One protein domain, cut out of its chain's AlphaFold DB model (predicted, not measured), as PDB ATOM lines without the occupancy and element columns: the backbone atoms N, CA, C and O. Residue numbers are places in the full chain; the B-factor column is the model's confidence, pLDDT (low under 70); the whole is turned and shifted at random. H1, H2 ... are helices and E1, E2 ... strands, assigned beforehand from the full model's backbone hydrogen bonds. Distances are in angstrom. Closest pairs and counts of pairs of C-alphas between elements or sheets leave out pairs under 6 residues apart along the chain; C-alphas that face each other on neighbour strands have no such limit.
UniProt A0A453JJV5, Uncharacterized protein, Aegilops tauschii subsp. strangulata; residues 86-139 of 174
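This is residues 86 to 139 of the 174 residues of an uncharacterized protein of Aegilops tauschii subsp. strangulata (UniProt A0A453JJV5). A small three-stranded antiparallel sheet, a meander in which each strand neighbours the one before, has one short helix, H1, set off from it; the last stretch returns to pair briefly beside E3. The printed part has 54 residues, with E1, E2, E3 and H1 along the chain and sheet order E1, E2, E3. The class is mixed, with under half of the residues in named elements. It is compact, radius of gyration of the C-alphas 11.1 A, spanning 29 by 25 by 22 A.

Inner strand E2, residues 95 to 99, forms antiparallel hairpins with E1, residues 86 to 90, at 172 degrees, and E3, residues 111 to 113, at 164 degrees. N 89 and O 96 are 2.8 A apart, N 112 and O 97 2.7 A, both within hydrogen-bond range. Residues 131 to 132 pair parallel with residues 111 to 112 of E3. H1, residues 118 to 126, is not on the sheet, with 2 pairs of C-alphas within 10 A, and is apart from E1 and E2. Each O i to N i+4 pair in H1 is within hydrogen-bond range.

E1, 13.6 A long, begins at C-alpha 86 (-44.771, -26.863, -57.282); E2 measures 13.3 A. H1, 12.3 A, ends at C-alpha 126 (-26.696, -18.157, -51.591).

The farthest C-alphas, of Ala 92 and Glu 105, are 32.2 A apart. The printed part has no cut; the E2 to E3 link is long. Residues 101 to 109 and 137 to 139 have pLDDT under 70.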
ATOM      1  N   ILE A  86     -45.136 -26.170 -58.511       82.81
ATOM      2  CA  ILE A  86     -44.771 -26.863 -57.282       82.81
ATOM      3  C   ILE A  86     -43.841 -28.029 -57.605       82.81
ATOM      4  O   ILE A  86     -44.056 -28.734 -58.589       82.81
ATOM      5  N   PHE A  87     -42.818 -28.235 -56.786       85.75
ATOM      6  CA  PHE A  87     -42.053 -29.482 -56.770       85.75
ATOM      7  C   PHE A  87     -41.467 -29.696 -55.376       85.75
ATOM      8  O   PHE A  87     -41.272 -28.737 -54.629       85.75
ATOM      9  N   TYR A  88     -41.196 -30.944 -55.006       86.94
ATOM     10  CA  TYR A  88     -40.614 -31.267 -53.710       86.94
ATOM     11  C   TYR A  88     -39.400 -32.176 -53.856       86.94
ATOM     12  O   TYR A  88     -39.275 -32.926 -54.819       86.94
ATOM     13  N   VAL A  89     -38.506 -32.095 -52.879       83.56
ATOM     14  CA  VAL A  89     -37.328 -32.941 -52.740       83.56
ATOM     15  C   VAL A  89     -37.398 -33.576 -51.365       83.56
ATOM     16  O   VAL A  89     -37.446 -32.870 -50.358       83.56
ATOM     17  N   CYS A  90     -37.411 -34.902 -51.330       81.56
ATOM     18  CA  CYS A  90     -37.298 -35.674 -50.103       81.56
ATOM     19  C   CYS A  90     -35.901 -36.279 -50.044       81.56
ATOM     20  O   CYS A  90     -35.455 -36.890 -51.010       81.56
ATOM     21  N   THR A  91     -35.233 -36.107 -48.913       76.69
ATOM     22  CA  THR A  91     -33.961 -36.762 -48.600       76.69
ATOM     23  C   THR A  91     -34.066 -37.381 -47.211       76.69
ATOM     24  O   THR A  91     -34.943 -36.999 -46.430       76.69
ATOM     25  N   ALA A  92     -33.130 -38.258 -46.850       75.56
ATOM     26  CA  ALA A  92     -33.036 -38.786 -45.488       75.56
ATOM     27  C   ALA A  92     -32.905 -37.706 -44.389       75.56
ATOM     28  O   ALA A  92     -33.253 -37.953 -43.238       75.56
ATOM     29  N   GLN A  93     -32.388 -36.516 -44.717       74.25
ATOM     30  CA  GLN A  93     -32.077 -35.472 -43.731       74.25
ATOM     31  C   GLN A  93     -33.107 -34.344 -43.681       74.25
ATOM     32  O   GLN A  93     -33.237 -33.674 -42.658       74.25
ATOM     33  N   PHE A  94     -33.796 -34.083 -44.792       81.19
ATOM     34  CA  PHE A  94     -34.759 -32.997 -44.899       81.19
ATOM     35  C   PHE A  94     -35.712 -33.194 -46.080       81.19
ATOM     36  O   PHE A  94     -35.407 -33.879 -47.058       81.19
ATOM     37  N   VAL A  95     -36.838 -32.495 -46.010       87.19
ATOM     38  CA  VAL A  95     -37.791 -32.318 -47.101       87.19
ATOM     39  C   VAL A  95     -37.838 -30.840 -47.470       87.19
ATOM     40  O   VAL A  95     -37.875 -29.975 -46.591       87.19
ATOM     41  N   ALA A  96     -37.849 -30.551 -48.767       88.56
ATOM     42  CA  ALA A  96     -38.023 -29.214 -49.316       88.56
ATOM     43  C   ALA A  96     -39.195 -29.189 -50.293       88.56
ATOM     44  O   ALA A  96     -39.235 -29.988 -51.218       88.56
ATOM     45  N   LEU A  97     -40.123 -28.256 -50.118       89.44
ATOM     46  CA  LEU A  97     -41.261 -28.020 -50.998       89.44
ATOM     47  C   LEU A  97     -41.124 -26.639 -51.626       89.44
ATOM     48  O   LEU A  97     -41.244 -25.643 -50.927       89.44
ATOM     49  N   PHE A  98     -40.913 -26.566 -52.929       87.00
ATOM     50  CA  PHE A  98     -40.804 -25.321 -53.678       87.00
ATOM     51  C   PHE A  98     -42.159 -24.961 -54.276       87.00
ATOM     52  O   PHE A  98     -42.793 -25.808 -54.903       87.00
ATOM     53  N   ILE A  99     -42.598 -23.716 -54.089       84.25
ATOM     54  CA  ILE A  99     -43.889 -23.216 -54.584       84.25
ATOM     55  C   ILE A  99     -43.668 -21.881 -55.291       84.25
ATOM     56  O   ILE A  99     -43.062 -20.968 -54.729       84.25
ATOM     57  N   SER A 100     -44.128 -21.781 -56.538       76.50
ATOM     58  CA  SER A 100     -44.018 -20.554 -57.321       76.50
ATOM     59  C   SER A 100     -45.095 -19.558 -56.884       76.50
ATOM     60  O   SER A 100     -46.209 -19.933 -56.515       76.50
ATOM     61  N   GLY A 101     -44.737 -18.273 -56.877       65.19
ATOM     62  CA  GLY A 101     -45.524 -17.172 -56.327       65.19
ATOM     63  C   GLY A 101     -46.750 -16.816 -57.165       65.19
ATOM     64  O   GLY A 101     -46.781 -15.776 -57.814       65.19
ATOM     65  N   ASN A 102     -47.775 -17.661 -57.123       55.56
ATOM     66  CA  ASN A 102     -49.161 -17.329 -57.471       55.56
ATOM     67  C   ASN A 102     -50.158 -17.751 -56.372       55.56
ATOM     68  O   ASN A 102     -51.364 -17.559 -56.522       55.56
ATOM     69  N   CYS A 103     -49.665 -18.280 -55.246       50.12
ATOM     70  CA  CYS A 103     -50.476 -18.727 -54.119       50.12
ATOM     71  C   CYS A 103     -50.392 -17.730 -52.946       50.12
ATOM     72  O   CYS A 103     -49.484 -17.796 -52.127       50.12
ATOM     73  N   LEU A 104     -51.379 -16.830 -52.904       48.09
ATOM     74  CA  LEU A 104     -51.822 -15.983 -51.788       48.09
ATOM     75  C   LEU A 104     -50.883 -14.913 -51.190       48.09
ATOM     76  O   LEU A 104     -49.725 -15.102 -50.838       48.09
ATOM     77  N   GLU A 105     -51.504 -13.749 -51.012       50.28
ATOM     78  CA  GLU A 105     -51.040 -12.509 -50.400       50.28
ATOM     79  C   GLU A 105     -50.490 -12.687 -48.968       50.28
ATOM     80  O   GLU A 105     -51.188 -12.426 -47.991       50.28
ATOM     81  N   LYS A 106     -49.225 -13.096 -48.810       52.53
ATOM     82  CA  LYS A 106     -48.295 -12.568 -47.785       52.53
ATOM     83  C   LYS A 106     -46.933 -13.262 -47.864       52.53
ATOM     84  O   LYS A 106     -46.795 -14.426 -47.522       52.53
ATOM     85  N   GLN A 107     -45.928 -12.441 -48.169       54.16
ATOM     86  CA  GLN A 107     -44.485 -12.671 -48.035       54.16
ATOM     87  C   GLN A 107     -43.853 -13.718 -48.971       54.16
ATOM     88  O   GLN A 107     -44.288 -14.851 -49.120       54.16
ATOM     89  N   SER A 108     -42.767 -13.271 -49.598       60.88
ATOM     90  CA  SER A 108     -41.958 -13.871 -50.663       60.88
ATOM     91  C   SER A 108     -41.192 -15.134 -50.240       60.88
ATOM     92  O   SER A 108     -39.957 -15.161 -50.258       60.88
ATOM     93  N   CYS A 109     -41.901 -16.169 -49.802       60.94
ATOM     94  CA  CYS A 109     -41.336 -17.476 -49.489       60.94
ATOM     95  C   CYS A 109     -41.539 -18.418 -50.680       60.94
ATOM     96  O   CYS A 109     -42.668 -18.768 -51.003       60.94
ATOM     97  N   ASN A 110     -40.445 -18.845 -51.316       78.94
ATOM     98  CA  ASN A 110     -40.495 -19.702 -52.506       78.94
ATOM     99  C   ASN A 110     -40.318 -21.190 -52.160       78.94
ATOM    100  O   ASN A 110     -40.420 -22.036 -53.048       78.94
ATOM    101  N   ALA A 111     -40.021 -21.517 -50.895       87.50
ATOM    102  CA  ALA A 111     -39.897 -22.893 -50.434       87.50
ATOM    103  C   ALA A 111     -40.254 -23.099 -48.950       87.50
ATOM    104  O   ALA A 111     -39.979 -22.260 -48.100       87.50
ATOM    105  N   TYR A 112     -40.800 -24.260 -48.610       88.56
ATOM    106  CA  TYR A 112     -40.970 -24.742 -47.244       88.56
ATOM    107  C   TYR A 112     -39.969 -25.860 -46.980       88.56
ATOM    108  O   TYR A 112     -39.855 -26.786 -47.777       88.56
ATOM    109  N   LEU A 113     -39.245 -25.785 -45.870       88.62
ATOM    110  CA  LEU A 113     -38.276 -26.797 -45.465       88.62
ATOM    111  C   LEU A 113     -38.724 -27.478 -44.167       88.62
ATOM    112  O   LEU A 113     -39.269 -26.837 -43.265       88.62
ATOM    113  N   SER A 114     -38.431 -28.768 -44.041       87.44
ATOM    114  CA  SER A 114     -38.375 -29.426 -42.736       87.44
ATOM    115  C   SER A 114     -37.145 -28.960 -41.945       87.44
ATOM    116  O   SER A 114     -36.324 -28.172 -42.432       87.44
ATOM    117  N   GLN A 115     -36.973 -29.496 -40.730       84.88
ATOM    118  CA  GLN A 115     -35.721 -29.350 -39.989       84.88
ATOM    119  C   GLN A 115     -34.531 -29.730 -40.879       84.88
ATOM    120  O   GLN A 115     -34.583 -30.713 -41.611       84.88
ATOM    121  N   SER A 116     -33.504 -28.885 -40.868       82.19
ATOM    122  CA  SER A 116     -32.339 -28.958 -41.753       82.19
ATOM    123  C   SER A 116     -31.100 -28.413 -41.040       82.19
ATOM    124  O   SER A 116     -31.197 -27.827 -39.957       82.19
ATOM    125  N   THR A 117     -29.924 -28.562 -41.645       83.62
ATOM    126  CA  THR A 117     -28.679 -27.992 -41.111       83.62
ATOM    127  C   THR A 117     -28.514 -26.519 -41.502       83.62
ATOM    128  O   THR A 117     -29.017 -26.055 -42.530       83.62
ATOM    129  N   ARG A 118     -27.750 -25.759 -40.706       82.00
ATOM    130  CA  ARG A 118     -27.411 -24.356 -41.013       82.00
ATOM    131  C   ARG A 118     -26.670 -24.210 -42.348       82.00
ATOM    132  O   ARG A 118     -26.929 -23.257 -43.078       82.00
ATOM    133  N   GLY A 119     -25.780 -25.150 -42.677       82.44
ATOM    134  CA  GLY A 119     -25.027 -25.142 -43.936       82.44
ATOM    135  C   GLY A 119     -25.945 -25.217 -45.156       82.44
ATOM    136  O   GLY A 119     -25.837 -24.399 -46.066       82.44
ATOM    137  N   MET A 120     -26.928 -26.116 -45.123       82.19
ATOM    138  CA  MET A 120     -27.921 -26.255 -46.187       82.19
ATOM    139  C   MET A 120     -28.782 -25.003 -46.357       82.19
ATOM    140  O   MET A 120     -28.944 -24.492 -47.466       82.19
ATOM    141  N   ARG A 121     -29.261 -24.445 -45.240       87.19
ATOM    142  CA  ARG A 121     -29.975 -23.163 -45.222       87.19
ATOM    143  C   ARG A 121     -29.150 -22.025 -45.825       87.19
ATOM    144  O   ARG A 121     -29.685 -21.202 -46.565       87.19
ATOM    145  N   SER A 122     -27.858 -21.968 -45.510       83.12
ATOM    146  CA  SER A 122     -26.939 -20.964 -46.054       83.12
ATOM    147  C   SER A 122     -26.748 -21.130 -47.563       83.12
ATOM    148  O   SER A 122     -26.810 -20.140 -48.292       83.12
ATOM    149  N   LEU A 123     -26.602 -22.369 -48.040       82.88
ATOM    150  CA  LEU A 123     -26.451 -22.662 -49.462       82.88
ATOM    151  C   LEU A 123     -27.696 -22.262 -50.263       82.88
ATOM    152  O   LEU A 123     -27.572 -21.582 -51.278       82.88
ATOM    153  N   LEU A 124     -28.892 -22.600 -49.775       82.06
ATOM    154  CA  LEU A 124     -30.154 -22.210 -50.416       82.06
ATOM    155  C   LEU A 124     -30.290 -20.685 -50.525       82.06
ATOM    156  O   LEU A 124     -30.622 -20.172 -51.593       82.06
ATOM    157  N   ARG A 125     -29.939 -19.944 -49.463       84.88
ATOM    158  CA  ARG A 125     -29.919 -18.470 -49.496       84.88
ATOM    159  C   ARG A 125     -28.915 -17.933 -50.513       84.88
ATOM    160  O   ARG A 125     -29.248 -17.008 -51.250       84.88
ATOM    161  N   LYS A 126     -27.718 -18.525 -50.594       83.75
ATOM    162  CA  LYS A 126     -26.696 -18.157 -51.591       83.75
ATOM    163  C   LYS A 126     -27.198 -18.359 -53.026       83.75
ATOM    164  O   LYS A 126     -26.860 -17.568 -53.896       83.75
ATOM    165  N   GLN A 127     -28.036 -19.370 -53.253       80.25
ATOM    166  CA  GLN A 127     -28.684 -19.640 -54.543       80.25
ATOM    167  C   GLN A 127     -29.952 -18.794 -54.791       80.25
ATOM    168  O   GLN A 127     -30.665 -19.012 -55.772       80.25
ATOM    169  N   GLY A 128     -30.253 -17.828 -53.915       80.88
ATOM    170  CA  GLY A 128     -31.402 -16.930 -54.049       80.88
ATOM    171  C   GLY A 128     -32.749 -17.561 -53.682       80.88
ATOM    172  O   GLY A 128     -33.795 -17.032 -54.062       80.88
ATOM    173  N   VAL A 129     -32.750 -18.683 -52.958       82.25
ATOM    174  CA  VAL A 129     -33.972 -19.343 -52.486       82.25
ATOM    175  C   VAL A 129     -34.366 -18.784 -51.119       82.25
ATOM    176  O   VAL A 129     -33.681 -18.994 -50.118       82.25
ATOM    177  N   SER A 130     -35.506 -18.093 -51.076       84.88
ATOM    178  CA  SER A 130     -36.191 -17.716 -49.836       84.88
ATOM    179  C   SER A 130     -37.047 -18.879 -49.342       84.88
ATOM    180  O   SER A 130     -37.800 -19.453 -50.134       84.88
ATOM    181  N   PHE A 131     -36.949 -19.220 -48.054       86.94
ATOM    182  CA  PHE A 131     -37.683 -20.341 -47.474       86.94
ATOM    183  C   PHE A 131     -38.177 -20.079 -46.049       86.94
ATOM    184  O   PHE A 131     -37.633 -19.238 -45.330       86.94
ATOM    185  N   SER A 132     -39.156 -20.874 -45.623       86.44
ATOM    186  CA  SER A 132     -39.643 -20.945 -44.243       86.44
ATOM    187  C   SER A 132     -39.598 -22.381 -43.719       86.44
ATOM    188  O   SER A 132     -39.552 -23.335 -44.494       86.44
ATOM    189  N   MET A 133     -39.575 -22.545 -42.396       86.94
ATOM    190  CA  MET A 133     -39.526 -23.851 -41.730       86.94
ATOM    191  C   MET A 133     -40.695 -23.994 -40.752       86.94
ATOM    192  O   MET A 133     -40.496 -23.899 -39.547       86.94
ATOM    193  N   PRO A 134     -41.929 -24.197 -41.245       80.00
ATOM    194  CA  PRO A 134     -43.144 -24.106 -40.428       80.00
ATOM    195  C   PRO A 134     -43.225 -25.169 -39.325       80.00
ATOM    196  O   PRO A 134     -43.912 -24.976 -38.327       80.00
ATOM    197  N   LEU A 135     -42.516 -26.288 -39.491       76.44
ATOM    198  CA  LEU A 135     -42.457 -27.368 -38.503       76.44
ATOM    199  C   LEU A 135     -41.372 -27.145 -37.441       76.44
ATOM    200  O   LEU A 135     -41.321 -27.875 -36.453       76.44
ATOM    201  N   CYS A 136     -40.509 -26.143 -37.619       73.19
ATOM    202  CA  CYS A 136     -39.466 -25.799 -36.665       73.19
ATOM    203  C   CYS A 136     -39.879 -24.550 -35.894       73.19
ATOM    204  O   CYS A 136     -39.943 -23.457 -36.445       73.19
ATOM    205  N   LYS A 137     -40.128 -24.721 -34.595       63.97
ATOM    206  CA  LYS A 137     -40.435 -23.622 -33.670       63.97
ATOM    207  C   LYS A 137     -39.188 -22.924 -33.124       63.97
ATOM    208  O   LYS A 137     -39.325 -22.042 -32.289       63.97
ATOM    209  N   ALA A 138     -37.996 -23.343 -33.554       55.75
ATOM    210  CA  ALA A 138     -36.763 -22.666 -33.197       55.75
ATOM    211  C   ALA A 138     -36.838 -21.247 -33.765       55.75
ATOM    212  O   ALA A 138     -36.895 -21.060 -34.986       55.75
ATOM    213  N   GLU A 139     -36.901 -20.264 -32.868       47.75
ATOM    214  CA  GLU A 139     -36.681 -18.864 -33.203       47.75
ATOM    215  C   GLU A 139     -35.412 -18.777 -34.047       47.75
ATOM    216  O   GLU A 139     -34.514 -19.598 -33.903       47.75
TER     217      GLU A 139